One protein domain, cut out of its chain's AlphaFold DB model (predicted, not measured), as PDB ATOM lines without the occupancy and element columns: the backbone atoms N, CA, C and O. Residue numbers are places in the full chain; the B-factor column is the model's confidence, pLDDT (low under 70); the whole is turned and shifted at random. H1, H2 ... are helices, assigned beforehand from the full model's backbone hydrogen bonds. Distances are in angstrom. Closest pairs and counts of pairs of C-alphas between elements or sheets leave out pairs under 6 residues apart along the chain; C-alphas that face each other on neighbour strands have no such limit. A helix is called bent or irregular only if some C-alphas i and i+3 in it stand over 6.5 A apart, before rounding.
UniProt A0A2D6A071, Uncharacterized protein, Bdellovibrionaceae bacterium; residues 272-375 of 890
ATOM      1  N   VAL A 272     162.628 251.242 194.589       67.19
ATOM      2  CA  VAL A 272     163.090 251.399 193.205       67.19
ATOM      3  C   VAL A 272     163.967 252.647 193.101       67.19
ATOM      4  O   VAL A 272     163.561 253.749 193.460       67.19
ATOM      5  N   ARG A 273     165.205 252.486 192.621       70.94
ATOM      6  CA  ARG A 273     166.059 253.633 192.291       70.94
ATOM      7  C   ARG A 273     165.449 254.377 191.109       70.94
ATOM      8  O   ARG A 273     165.118 253.755 190.098       70.94
ATOM      9  N   THR A 274     165.369 255.700 191.207       78.19
ATOM     10  CA  THR A 274     164.931 256.530 190.088       78.19
ATOM     11  C   THR A 274     165.884 256.327 188.906       78.19
ATOM     12  O   THR A 274     167.105 256.435 189.044       78.19
ATOM     13  N   GLY A 275     165.349 255.957 187.740       83.12
ATOM     14  CA  GLY A 275     166.177 255.683 186.563       83.12
ATOM     15  C   GLY A 275     166.957 256.930 186.106       83.12
ATOM     16  O   GLY A 275     166.433 258.038 186.252       83.12
ATOM     17  N   PRO A 276     168.152 256.784 185.492       87.88
ATOM     18  CA  PRO A 276     168.983 257.916 185.067       87.88
ATOM     19  C   PRO A 276     168.218 258.949 184.237       87.88
ATOM     20  O   PRO A 276     168.285 260.141 184.522       87.88
ATOM     21  N   THR A 277     167.399 258.492 183.285       89.25
ATOM     22  CA  THR A 277     166.527 259.359 182.480       89.25
ATOM     23  C   THR A 277     165.651 260.290 183.335       89.25
ATOM     24  O   THR A 277     165.524 261.473 183.030       89.25
ATOM     25  N   LYS A 278     165.035 259.789 184.414       87.81
ATOM     26  CA  LYS A 278     164.127 260.570 185.274       87.81
ATOM     27  C   LYS A 278     164.884 261.533 186.183       87.81
ATOM     28  O   LYS A 278     164.441 262.662 186.375       87.81
ATOM     29  N   THR A 279     166.042 261.127 186.691       89.50
ATOM     30  CA  THR A 279     166.912 262.015 187.469       89.50
ATOM     31  C   THR A 279     167.456 263.155 186.613       89.50
ATOM     32  O   THR A 279     167.394 264.302 187.043       89.50
ATOM     33  N   VAL A 280     167.878 262.887 185.370       88.56
ATOM     34  CA  VAL A 280     168.322 263.939 184.436       88.56
ATOM     35  C   VAL A 280     167.165 264.857 184.029       88.56
ATOM     36  O   VAL A 280     167.351 266.067 183.956       88.56
ATOM     37  N   ARG A 281     165.936 264.345 183.847       87.31
ATOM     38  CA  ARG A 281     164.750 265.219 183.691       87.31
ATOM     39  C   ARG A 281     164.575 266.158 184.876       87.31
ATOM     40  O   ARG A 281     164.262 267.322 184.664       87.31
ATOM     41  N   GLY A 282     164.866 265.666 186.081       88.88
ATOM     42  CA  GLY A 282     164.934 266.438 187.317       88.88
ATOM     43  C   GLY A 282     165.839 267.662 187.264       88.88
ATOM     44  O   GLY A 282     165.649 268.548 188.077       88.88
ATOM     45  N   ILE A 283     166.773 267.747 186.317       88.19
ATOM     46  CA  ILE A 283     167.713 268.863 186.154       88.19
ATOM     47  C   ILE A 283     167.160 269.958 185.220       88.19
ATOM     48  O   ILE A 283     167.595 271.104 185.283       88.19
ATOM     49  N   ARG A 284     166.180 269.645 184.359       84.62
ATOM     50  CA  ARG A 284     165.657 270.566 183.327       84.62
ATOM     51  C   ARG A 284     165.324 271.978 183.822       84.62
ATOM     52  O   ARG A 284     165.738 272.922 183.150       84.62
ATOM     53  N   PRO A 285     164.638 272.168 184.967       82.00
ATOM     54  CA  PRO A 285     164.237 273.496 185.421       82.00
ATOM     55  C   PRO A 285     165.407 274.461 185.619       82.00
ATOM     56  O   PRO A 285     165.235 275.652 185.407       82.00
ATOM     57  N   PHE A 286     166.607 273.964 185.929       78.25
ATOM     58  CA  PHE A 286     167.791 274.808 186.111       78.25
ATOM     59  C   PHE A 286     168.225 275.557 184.846       78.25
ATOM     60  O   PHE A 286     168.921 276.565 184.950       78.25
ATOM     61  N   LEU A 287     167.823 275.081 183.663       76.25
ATOM     62  CA  LEU A 287     168.088 275.742 182.381       76.25
ATOM     63  C   LEU A 287     166.815 276.225 181.693       76.25
ATOM     64  O   LEU A 287     166.828 277.249 181.019       76.25
ATOM     65  N   GLU A 288     165.716 275.496 181.849       79.44
ATOM     66  CA  GLU A 288     164.442 275.808 181.206       79.44
ATOM     67  C   GLU A 288     163.635 276.872 181.975       79.44
ATOM     68  O   GLU A 288     162.880 277.631 181.378       79.44
ATOM     69  N   LEU A 289     163.783 276.950 183.300       82.19
ATOM     70  CA  LEU A 289     162.948 277.763 184.188       82.19
ATOM     71  C   LEU A 289     163.815 278.496 185.228       82.19
ATOM     72  O   LEU A 289     163.716 278.219 186.421       82.19
ATOM     73  N   PRO A 290     164.700 279.419 184.825       76.81
ATOM     74  CA  PRO A 290     165.762 279.911 185.706       76.81
ATOM     75  C   PRO A 290     165.267 280.635 186.973       76.81
ATOM     76  O   PRO A 290     166.018 280.715 187.942       76.81
ATOM     77  N   TRP A 291     164.012 281.102 187.015       82.44
ATOM     78  CA  TRP A 291     163.409 281.742 188.192       82.44
ATOM     79  C   TRP A 291     162.900 280.753 189.257       82.44
ATOM     80  O   TRP A 291     162.585 281.182 190.368       82.44
ATOM     81  N   VAL A 292     162.786 279.450 188.951       86.44
ATOM     82  CA  VAL A 292     162.220 278.472 189.897       86.44
ATOM     83  C   VAL A 292     163.272 277.868 190.828       86.44
ATOM     84  O   VAL A 292     164.450 277.716 190.492       86.44
ATOM     85  N   GLN A 293     162.830 277.480 192.021       86.44
ATOM     86  CA  GLN A 293     163.637 276.832 193.051       86.44
ATOM     87  C   GLN A 293     162.948 275.566 193.565       86.44
ATOM     88  O   GLN A 293     161.725 275.449 193.524       86.44
ATOM     89  N   TYR A 294     163.723 274.608 194.071       88.38
ATOM     90  CA  TYR A 294     163.142 273.427 194.710       88.38
ATOM     91  C   TYR A 294     162.643 273.785 196.107       88.38
ATOM     92  O   TYR A 294     163.377 274.394 196.881       88.38
ATOM     93  N   LEU A 295     161.425 273.353 196.436       88.56
ATOM     94  CA  LEU A 295     160.909 273.375 197.808       88.56
ATOM     95  C   LEU A 295     161.801 272.556 198.747       88.56
ATOM     96  O   LEU A 295     162.105 272.980 199.860       88.56
ATOM     97  N   ASP A 296     162.218 271.381 198.277       88.94
ATOM     98  CA  ASP A 296     163.173 270.502 198.941       88.94
ATOM     99  C   ASP A 296     164.087 269.875 197.884       88.94
ATOM    100  O   ASP A 296     163.665 269.057 197.063       88.94
ATOM    101  N   ASP A 297     165.353 270.280 197.882       89.69
ATOM    102  CA  ASP A 297     166.345 269.830 196.913       89.69
ATOM    103  C   ASP A 297     167.071 268.541 197.344       89.69
ATOM    104  O   ASP A 297     167.779 267.920 196.544       89.69
ATOM    105  N   ARG A 298     166.859 268.078 198.588       91.94
ATOM    106  CA  ARG A 298     167.608 266.965 199.195       91.94
ATOM    107  C   ARG A 298     167.399 265.653 198.454       91.94
ATOM    108  O   ARG A 298     168.339 264.860 198.334       91.94
ATOM    109  N   VAL A 299     166.184 265.418 197.956       90.88
ATOM    110  CA  VAL A 299     165.839 264.199 197.211       90.88
ATOM    111  C   VAL A 299     166.630 264.150 195.906       90.88
ATOM    112  O   VAL A 299     167.370 263.191 195.682       90.88
ATOM    113  N   LEU A 300     166.563 265.207 195.093       91.50
ATOM    114  CA  LEU A 300     167.310 265.293 193.839       91.50
ATOM    115  C   LEU A 300     168.827 265.259 194.081       91.50
ATOM    116  O   LEU A 300     169.535 264.505 193.416       91.50
ATOM    117  N   ALA A 301     169.326 265.986 195.086       91.56
ATOM    118  CA  ALA A 301     170.737 265.962 195.473       91.56
ATOM    119  C   ALA A 301     171.216 264.552 195.868       91.56
ATOM    120  O   ALA A 301     172.359 264.171 195.614       91.56
ATOM    121  N   SER A 302     170.365 263.744 196.507       90.94
ATOM    122  CA  SER A 302     170.701 262.352 196.823       90.94
ATOM    123  C   SER A 302     170.791 261.470 195.571       90.94
ATOM    124  O   SER A 302     171.764 260.730 195.425       90.94
ATOM    125  N   GLU A 303     169.850 261.601 194.632       90.12
ATOM    126  CA  GLU A 303     169.828 260.838 193.376       90.12
ATOM    127  C   GLU A 303     171.009 261.210 192.461       90.12
ATOM    128  O   GLU A 303     171.655 260.334 191.880       90.12
ATOM    129  N   LEU A 304     171.359 262.499 192.385       90.56
ATOM    130  CA  LEU A 304     172.517 262.975 191.622       90.56
ATOM    131  C   LEU A 304     173.839 262.483 192.201       90.56
ATOM    132  O   LEU A 304     174.717 262.080 191.442       90.56
ATOM    133  N   ARG A 305     173.986 262.446 193.532       90.06
ATOM    134  CA  ARG A 305     175.179 261.865 194.168       90.06
ATOM    135  C   ARG A 305     175.364 260.399 193.791       90.06
ATOM    136  O   ARG A 305     176.486 260.003 193.487       90.06
ATOM    137  N   LEU A 306     174.285 259.616 193.750       88.44
ATOM    138  CA  LEU A 306     174.343 258.214 193.323       88.44
ATOM    139  C   LEU A 306     174.728 258.077 191.843       88.44
ATOM    140  O   LEU A 306     175.497 257.184 191.492       88.44
ATOM    141  N   LEU A 307     174.213 258.946 190.968       88.81
ATOM    142  CA  LEU A 307     174.613 258.959 189.556       88.81
ATOM    143  C   LEU A 307     176.080 259.354 189.372       88.81
ATOM    144  O   LEU A 307     176.795 258.655 188.665       88.81
ATOM    145  N   ASN A 308     176.544 260.407 190.047       87.19
ATOM    146  CA  ASN A 308     177.946 260.827 190.016       87.19
ATOM    147  C   ASN A 308     178.878 259.710 190.498       87.19
ATOM    148  O   ASN A 308     179.876 259.409 189.853       87.19
ATOM    149  N   GLN A 309     178.531 259.036 191.598       87.88
ATOM    150  CA  GLN A 309     179.301 257.890 192.084       87.88
ATOM    151  C   GLN A 309     179.361 256.756 191.055       87.88
ATOM    152  O   GLN A 309     180.427 256.184 190.845       87.88
ATOM    153  N   ASP A 310     178.248 256.449 190.381       87.38
ATOM    154  CA  ASP A 310     178.245 255.451 189.310       87.38
ATOM    155  C   ASP A 310     179.158 255.844 188.149       87.38
ATOM    156  O   ASP A 310     179.866 254.984 187.632       87.38
ATOM    157  N   VAL A 311     179.144 257.113 187.741       88.62
ATOM    158  CA  VAL A 311     179.993 257.629 186.660       88.62
ATOM    159  C   VAL A 311     181.469 257.527 187.039       88.62
ATOM    160  O   VAL A 311     182.247 256.945 186.285       88.62
ATOM    161  N   VAL A 312     181.842 257.982 188.237       87.00
ATOM    162  CA  VAL A 312     183.224 257.921 188.741       87.00
ATOM    163  C   VAL A 312     183.726 256.480 188.864       87.00
ATOM    164  O   VAL A 312     184.857 256.187 188.489       87.00
ATOM    165  N   VAL A 313     182.903 255.562 189.380       87.56
ATOM    166  CA  VAL A 313     183.323 254.173 189.633       87.56
ATOM    167  C   VAL A 313     183.302 253.321 188.364       87.56
ATOM    168  O   VAL A 313     184.150 252.445 188.203       87.56
ATOM    169  N   LYS A 314     182.325 253.523 187.472       89.12
ATOM    170  CA  LYS A 314     182.078 252.629 186.325       89.12
ATOM    171  C   LYS A 314     182.501 253.223 184.981       89.12
ATOM    172  O   LYS A 314     182.509 252.481 183.995       89.12
ATOM    173  N   GLY A 315     182.822 254.515 184.906       88.69
ATOM    174  CA  GLY A 315     183.192 255.203 183.668       88.69
ATOM    175  C   GLY A 315     182.176 254.955 182.547       88.69
ATOM    176  O   GLY A 315     180.968 255.060 182.757       88.69
ATOM    177  N   ALA A 316     182.652 254.514 181.377       80.44
ATOM    178  CA  ALA A 316     181.820 254.153 180.220       80.44
ATOM    179  C   ALA A 316     180.763 253.064 180.495       80.44
ATOM    180  O   ALA A 316     179.803 252.908 179.743       80.44
ATOM    181  N   SER A 317     180.911 252.295 181.581       81.81
ATOM    182  CA  SER A 317     179.922 251.300 182.002       81.81
ATOM    183  C   SER A 317     178.835 251.832 182.935       81.81
ATOM    184  O   SER A 317     177.957 251.055 183.322       81.81
ATOM    185  N   ALA A 318     178.861 253.116 183.295       82.12
ATOM    186  CA  ALA A 318     177.827 253.732 184.114       82.12
ATOM    187  C   ALA A 318     176.453 253.677 183.428       82.12
ATOM    188  O   ALA A 318     176.333 253.817 182.210       82.12
ATOM    189  N   LEU A 319     175.394 253.491 184.224       80.25
ATOM    190  CA  LEU A 319     174.026 253.348 183.710       80.25
ATOM    191  C   LEU A 319     173.579 254.571 182.906       80.25
ATOM    192  O   LEU A 319     172.944 254.411 181.874       80.25
ATOM    193  N   ILE A 320     173.945 255.773 183.352       83.19
ATOM    194  CA  ILE A 320     173.623 257.018 182.645       83.19
ATOM    195  C   ILE A 320     174.289 257.110 181.267       83.19
ATOM    196  O   ILE A 320     173.681 257.638 180.349       83.19
ATOM    197  N   VAL A 321     175.496 256.557 181.110       82.94
ATOM    198  CA  VAL A 321     176.239 256.562 179.838       82.94
ATOM    199  C   VAL A 321     175.636 255.558 178.854       82.94
ATOM    200  O   VAL A 321     175.559 255.823 177.660       82.94
ATOM    201  N   LYS A 322     175.168 254.408 179.356       85.56
ATOM    202  CA  LYS A 322     174.522 253.364 178.541       85.56
ATOM    203  C   LYS A 322     173.052 253.650 178.228       85.56
ATOM    204  O   LYS A 322     172.510 253.079 177.286       85.56
ATOM    205  N   ASP A 323     172.395 254.495 179.018       86.06
ATOM    206  CA  ASP A 323     171.007 254.899 178.802       86.06
ATOM    207  C   ASP A 323     170.943 256.032 177.766       86.06
ATOM    208  O   ASP A 323     171.017 257.216 178.100       86.06
ATOM    209  N   ALA A 324     170.762 255.668 176.492       84.19
ATOM    210  CA  ALA A 324     170.634 256.625 175.391       84.19
ATOM    211  C   ALA A 324     169.537 257.678 175.639       84.19
ATOM    212  O   ALA A 324     169.702 258.836 175.257       84.19
ATOM    213  N   LYS A 325     168.449 257.321 176.342       84.88
ATOM    214  CA  LYS A 325     167.377 258.269 176.678       84.88
ATOM    215  C   LYS A 325     167.819 259.275 177.732       84.88
ATOM    216  O   LYS A 325     167.357 260.416 177.679       84.88
ATOM    217  N   ALA A 326     168.695 258.886 178.660       87.50
ATOM    218  CA  ALA A 326     169.280 259.794 179.645       87.50
ATOM    219  C   ALA A 326     170.232 260.790 178.979       87.50
ATOM    220  O   ALA A 326     170.129 261.986 179.247       87.50
ATOM    221  N   ILE A 327     171.077 260.322 178.054       85.12
ATOM    222  CA  ILE A 327     171.932 261.187 177.228       85.12
ATOM    223  C   ILE A 327     171.089 262.169 176.406       85.12
ATOM    224  O   ILE A 327     171.331 263.376 176.428       85.12
ATOM    225  N   GLU A 328     170.019 261.684 175.772       80.50
ATOM    226  CA  GLU A 328     169.077 262.519 175.020       80.50
ATOM    227  C   GLU A 328     168.421 263.604 175.892       80.50
ATOM    228  O   GLU A 328     168.117 264.696 175.402       80.50
ATOM    229  N   GLN A 329     168.210 263.347 177.193       85.00
ATOM    230  CA  GLN A 329     167.643 264.360 178.082       85.00
ATOM    231  C   GLN A 329     168.541 265.589 178.187       85.00
ATOM    232  O   GLN A 329     167.989 266.685 178.205       85.00
ATOM    233  N   PHE A 330     169.872 265.448 178.197       81.81
ATOM    234  CA  PHE A 330     170.768 266.610 178.212       81.81
ATOM    235  C   PHE A 330     170.589 267.471 176.962       81.81
ATOM    236  O   PHE A 330     170.358 268.672 177.077       81.81
ATOM    237  N   GLY A 331     170.535 266.844 175.783       75.31
ATOM    238  CA  GLY A 331     170.215 267.551 174.543       75.31
ATOM    239  C   GLY A 331     168.822 268.199 174.560       75.31
ATOM    240  O   GLY A 331     168.629 269.261 173.975       75.31
ATOM    241  N   LYS A 332     167.825 267.605 175.236       79.12
ATOM    242  CA  LYS A 332     166.492 268.223 175.416       79.12
ATOM    243  C   LYS A 332     166.533 269.451 176.327       79.12
ATOM    244  O   LYS A 332     165.887 270.438 175.991       79.12
ATOM    245  N   ILE A 333     167.297 269.415 177.424       79.25
ATOM    246  CA  ILE A 333     167.409 270.543 178.366       79.25
ATOM    247  C   ILE A 333     167.843 271.816 177.627       79.25
ATOM    248  O   ILE A 333     167.277 272.889 177.820       79.25
ATOM    249  N   VAL A 334     168.835 271.686 176.750       72.06
ATOM    250  CA  VAL A 334     169.405 272.825 176.029       72.06
ATOM    251  C   VAL A 334     168.452 273.343 174.953       72.06
ATOM    252  O   VAL A 334     168.187 274.541 174.887       72.06
ATOM    253  N   ARG A 335     167.881 272.438 174.147       71.38
ATOM    254  CA  ARG A 335     166.927 272.775 173.073       71.38
ATOM    255  C   ARG A 335     165.682 273.506 173.570       71.38
ATOM    256  O   ARG A 335     165.113 274.330 172.849       71.38
ATOM    257  N   ASN A 336     165.256 273.185 174.787       73.56
ATOM    258  CA  ASN A 336     164.043 273.719 175.384       73.56
ATOM    259  C   ASN A 336     164.262 275.019 176.167       73.56
ATOM    260  O   ASN A 336     163.272 275.624 176.550       73.56
ATOM    261  N   SER A 337     165.498 275.471 176.406       73.81
ATOM    262  CA  SER A 337     165.755 276.686 177.193       73.81
ATOM    263  C   SER A 337     165.435 277.963 176.397       73.81
ATOM    264  O   SER A 337     166.189 278.384 175.519       73.81
ATOM    265  N   PHE A 338     164.302 278.609 176.696       65.62
ATOM    266  CA  PHE A 338     163.846 279.825 175.998       65.62
ATOM    267  C   PHE A 338     164.536 281.126 176.429       65.62
ATOM    268  O   PHE A 338     164.617 282.057 175.624       65.62
ATOM    269  N   ALA A 339     165.037 281.195 177.667       59.91
ATOM    270  CA  ALA A 339     165.884 282.300 178.143       59.91
ATOM    271  C   ALA A 339     167.293 282.257 177.520       59.91
ATOM    272  O   ALA A 339     168.092 283.174 177.670       59.91
ATOM    273  N   GLY A 340     167.549 281.196 176.763       53.56
ATOM    274  CA  GLY A 340     168.776 280.908 176.083       53.56
ATOM    275  C   GLY A 340     169.799 280.267 177.003       53.56
ATOM    276  O   GLY A 340     169.925 280.624 178.174       53.56
ATOM    277  N   GLY A 341     170.585 279.343 176.453       50.88
ATOM    278  CA  GLY A 341     171.713 278.725 177.158       50.88
ATOM    279  C   GLY A 341     172.745 279.740 177.666       50.88
ATOM    280  O   GLY A 341     173.665 279.369 178.388       50.88
ATOM    281  N   ALA A 342     172.581 281.019 177.328       52.41
ATOM    282  CA  ALA A 342     173.421 282.105 177.773       52.41
ATOM    283  C   ALA A 342     173.396 282.336 179.296       52.41
ATOM    284  O   ALA A 342     174.407 282.642 179.933       52.41
ATOM    285  N   HIS A 343     172.246 282.080 179.914       61.16
ATOM    286  CA  HIS A 343     172.059 282.195 181.357       61.16
ATOM    287  C   HIS A 343     172.175 280.849 182.077       61.16
ATOM    288  O   HIS A 343     171.486 280.583 183.062       61.16
ATOM    289  N   ASN A 344     173.031 279.960 181.569       68.50
ATOM    290  CA  ASN A 344     173.203 278.624 182.114       68.50
ATOM    291  C   ASN A 344     173.647 278.671 183.590       68.50
ATOM    292  O   ASN A 344     174.822 278.867 183.915       68.50
ATOM    293  N   ARG A 345     172.679 278.455 184.491       73.88
ATOM    294  CA  ARG A 345     172.857 278.478 185.946       73.88
ATOM    295  C   ARG A 345     173.866 277.436 186.437       73.88
ATOM    296  O   ARG A 345     174.535 277.676 187.441       73.88
ATOM    297  N   LEU A 346     174.032 276.321 185.719       73.75
ATOM    298  CA  LEU A 346     174.934 275.229 186.109       73.75
ATOM    299  C   LEU A 346     176.390 275.695 186.145       73.75
ATOM    300  O   LEU A 346     177.125 275.399 187.083       73.75
ATOM    301  N   TYR A 347     176.803 276.498 185.167       69.19
ATOM    302  CA  TYR A 347     178.179 276.995 185.077       69.19
ATOM    303  C   TYR A 347     178.453 278.242 185.927       69.19
ATOM    304  O   TYR A 347     179.587 278.722 185.971       69.19
ATOM    305  N   ARG A 348     177.419 278.728 186.622       72.06
ATOM    306  CA  ARG A 348     177.403 279.866 187.554       72.06
ATOM    307  C   ARG A 348     177.156 279.408 189.002       72.06
ATOM    308  O   ARG A 348     176.898 280.226 189.891       72.06
ATOM    309  N   ALA A 349     177.203 278.095 189.222       71.62
ATOM    310  CA  ALA A 349     176.864 277.442 190.472       71.62
ATOM    311  C   ALA A 349     177.685 277.953 191.660       71.62
ATOM    312  O   ALA A 349     178.897 278.159 191.577       71.62
ATOM    313  N   ARG A 350     177.025 278.079 192.815       74.25
ATOM    314  CA  ARG A 350     177.716 278.322 194.089       74.25
ATOM    315  C   ARG A 350     178.489 277.070 194.512       74.25
ATOM    316  O   ARG A 350     177.976 275.963 194.318       74.25
ATOM    317  N   PRO A 351     179.659 277.207 195.156       76.69
ATOM    318  CA  PRO A 351     180.306 276.074 195.801       76.69
ATOM    319  C   PRO A 351     179.341 275.346 196.748       76.69
ATOM    320  O   PRO A 351     178.591 275.982 197.488       76.69
ATOM    321  N   ASN A 352     179.359 274.015 196.716       80.00
ATOM    322  CA  ASN A 352     178.512 273.101 197.483       80.00
ATOM    323  C   ASN A 352     176.997 273.202 197.214       80.00
ATOM    324  O   ASN A 352     176.206 272.655 197.979       80.00
ATOM    325  N   SER A 353     176.577 273.868 196.137       85.19
ATOM    326  CA  SER A 353     175.166 273.914 195.730       85.19
ATOM    327  C   SER A 353     174.750 272.690 194.910       85.19
ATOM    328  O   SER A 353     175.588 271.979 194.344       85.19
ATOM    329  N   LEU A 354     173.437 272.467 194.798       86.31
ATOM    330  CA  LEU A 354     172.872 271.493 193.863       86.31
ATOM    331  C   LEU A 354     173.312 271.776 192.415       86.31
ATOM    332  O   LEU A 354     173.677 270.847 191.697       86.31
ATOM    333  N   ASP A 355     173.378 273.055 192.030       84.81
ATOM    334  CA  ASP A 355     173.849 273.505 190.713       84.81
ATOM    335  C   ASP A 355     175.260 272.972 190.400       84.81
ATOM    336  O   ASP A 355     175.522 272.494 189.297       84.81
ATOM    337  N   GLN A 356     176.163 272.980 191.391       84.81
ATOM    338  CA  GLN A 356     177.538 272.503 191.213       84.81
ATOM    339  C   GLN A 356     177.590 270.979 191.055       84.81
ATOM    340  O   GLN A 356     178.369 270.466 190.254       84.81
ATOM    341  N   GLN A 357     176.752 270.243 191.795       88.31
ATOM    342  CA  GLN A 357     176.668 268.784 191.664       88.31
ATOM    343  C   GLN A 357     176.170 268.370 190.278       88.31
ATOM    344  O   GLN A 357     176.642 267.375 189.724       88.31
ATOM    345  N   ILE A 358     175.232 269.140 189.724       88.50
ATOM    346  CA  ILE A 358     174.731 268.957 188.365       88.50
ATOM    347  C   ILE A 358     175.831 269.256 187.345       88.50
ATOM    348  O   ILE A 358     176.051 268.446 186.448       88.50
ATOM    349  N   ALA A 359     176.528 270.389 187.479       84.75
ATOM    350  CA  ALA A 359     177.614 270.758 186.574       84.75
ATOM    351  C   ALA A 359     178.704 269.676 186.526       84.75
ATOM    352  O   ALA A 359     179.107 269.262 185.440       84.75
ATOM    353  N   GLY A 360     179.096 269.143 187.691       86.00
ATOM    354  CA  GLY A 360     180.050 268.034 187.780       86.00
ATOM    355  C   GLY A 360     179.558 266.753 187.096       86.00
ATOM    356  O   GLY A 360     180.340 266.096 186.416       86.00
ATOM    357  N   LEU A 361     178.263 266.422 187.205       89.06
ATOM    358  CA  LEU A 361     177.679 265.284 186.483       89.06
ATOM    359  C   LEU A 361     177.760 265.484 184.967       89.06
ATOM    360  O   LEU A 361     178.181 264.586 184.244       89.06
ATOM    361  N   VAL A 362     177.350 266.660 184.485       87.38
ATOM    362  CA  VAL A 362     177.361 266.999 183.054       87.38
ATOM    363  C   VAL A 362     178.775 266.913 182.487       87.38
ATOM    364  O   VAL A 362     178.959 266.349 181.407       87.38
ATOM    365  N   GLU A 363     179.766 267.445 183.202       84.75
ATOM    366  CA  GLU A 363     181.170 267.428 182.791       84.75
ATOM    367  C   GLU A 363     181.704 265.997 182.678       84.75
ATOM    368  O   GLU A 363     182.165 265.608 181.606       84.75
ATOM    369  N   GLN A 364     181.531 265.184 183.724       86.88
ATOM    370  CA  GLN A 364     181.999 263.795 183.739       86.88
ATOM    371  C   GLN A 364     181.345 262.942 182.647       86.88
ATOM    372  O   GLN A 364     182.015 262.151 181.984       86.88
ATOM    373  N   VAL A 365     180.031 263.085 182.435       87.69
ATOM    374  CA  VAL A 365     179.349 262.334 181.371       87.69
ATOM    375  C   VAL A 365     179.816 262.821 179.997       87.69
ATOM    376  O   VAL A 365     180.056 261.982 179.133       87.69
ATOM    377  N   SER A 366     180.005 264.133 179.806       83.25
ATOM    378  CA  SER A 366     180.513 264.704 178.547       83.25
ATOM    379  C   SER A 366     181.899 264.159 178.182       83.25
ATOM    380  O   SER A 366     182.132 263.786 177.035       83.25
ATOM    381  N   GLU A 367     182.806 264.055 179.159       83.38
ATOM    382  CA  GLU A 367     184.139 263.467 178.960       83.38
ATOM    383  C   GLU A 367     184.065 262.010 178.490       83.38
ATOM    384  O   GLU A 367     184.818 261.598 177.611       83.38
ATOM    385  N   ILE A 368     183.135 261.229 179.045       82.88
ATOM    386  CA  ILE A 368     182.991 259.808 178.714       82.88
ATOM    387  C   ILE A 368     182.350 259.600 177.340       82.88
ATOM    388  O   ILE A 368     182.762 258.696 176.614       82.88
ATOM    389  N   VAL A 369     181.333 260.392 176.983       79.81
ATOM    390  CA  VAL A 369     180.671 260.274 175.668       79.81
ATOM    391  C   VAL A 369     181.484 260.914 174.540       79.81
ATOM    392  O   VAL A 369     181.161 260.706 173.374       79.81
ATOM    393  N   GLY A 370     182.538 261.664 174.876       73.44
ATOM    394  CA  GLY A 370     183.459 262.276 173.921       73.44
ATOM    395  C   GLY A 370     182.978 263.602 173.333       73.44
ATOM    396  O   GLY A 370     183.649 264.146 172.466       73.44
ATOM    397  N   TYR A 371     181.848 264.146 173.792       72.06
ATOM    398  CA  TYR A 371     181.335 265.442 173.350       72.06
ATOM    399  C   TYR A 371     180.564 266.153 174.463       72.06
ATOM    400  O   TYR A 371     180.086 265.549 175.426       72.06
ATOM    401  N   ARG A 372     180.422 267.470 174.323       76.19
ATOM    402  CA  ARG A 372     179.770 268.326 175.316       76.19
ATOM    403  C   ARG A 372     178.251 268.220 175.239       76.19
ATOM    404  O   ARG A 372     177.647 268.538 174.217       76.19
ATOM    405  N   LEU A 373     177.638 267.778 176.337       75.88
ATOM    406  CA  LEU A 373     176.194 267.522 176.423       75.88
ATOM    407  C   LEU A 373     175.351 268.778 176.661       75.88
ATOM    408  O   LEU A 373     174.205 268.852 176.222       75.88
ATOM    409  N   VAL A 374     175.912 269.757 177.367       75.50
ATOM    410  CA  VAL A 374     175.301 271.060 177.636       75.50
ATOM    411  C   VAL A 374     176.315 272.120 177.199       75.50
ATOM    412  O   VAL A 374     177.466 272.012 177.619       75.50
ATOM    413  N   PRO A 375     175.933 273.113 176.369       70.19
ATOM    414  CA  PRO A 375     176.836 274.181 175.966       70.19
ATOM    415  C   PRO A 375     177.375 274.912 177.186       70.19
ATOM    416  O   PRO A 375     176.625 275.248 178.112       70.19
TER     417      PRO A 375
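This is residues 272 to 375 of the 890 residues of an uncharacterized protein of Bdellovibrionaceae bacterium (UniProt A0A2D6A071). Two pairs of side-by-side helices, H1 with H5 and H3 with H7, make a rounded body, with H1 crossing the first part of H3. The short H4 sits at one end between the pairs, while the short H2 and H6 link H5 to H7 at the other. The printed part has 104 residues with seven named helices, H1 to H7 in order, and no named strand: all helix. It is compact, with a radius of gyration of the C-alphas of 12.7 A and spans of 35 by 28 by 25 A.

H1, residues 276 to 281, begins at C-alpha 276 (168.983, 257.916, 185.067). H2 is residues 285 to 288. H3, residues 298 to 317, is 26.3 A long, with a kink of 59 degrees near residue 311; it is irregular, C-alphas 313 and 316 being 9.5 A apart. H4 is residues 319 to 322, H5 residues 324 to 335, 16.7 A, and H6 residues 345 to 348. H7, residues 354 to 369, 22.8 A, ends at C-alpha 369 (180.671, 260.274, 175.668).

H1 and H5 touch at a shallow tilt of 14 degrees, the same way; their closest C-alphas, Thr 277 and Ala 326, are 4.0 A apart. H1 touches residues 300 to 307 of H3 at a steep tilt of 46 degrees, opposite ways, closest at C-alphas 279 and 303, 6.7 A. H3 and H7 touch at a shallow tilt of 18 degrees, the same way, closest at C-alphas 308 and 361, 5.7 A. H4 touches H7, closest at C-alphas 321 and 365, 6.7 A. H2 touches H6, closest at C-alphas 286 and 345, 6.3 A. H3 and H5 are apart. Every O i to N i+4 pair is within hydrogen-bond range in H1 and H7, 14 of 16 in H3 and 6 of 8 in H5; H2, H4 and H6 are too short for such a pair.

The C-alphas farthest apart, Val 272 and Ala 342, are 35.9 A apart. The printed part has no cut and no long link. Its mean pLDDT is 81.4, with residues 272, 338 to 344 and 347 under 70.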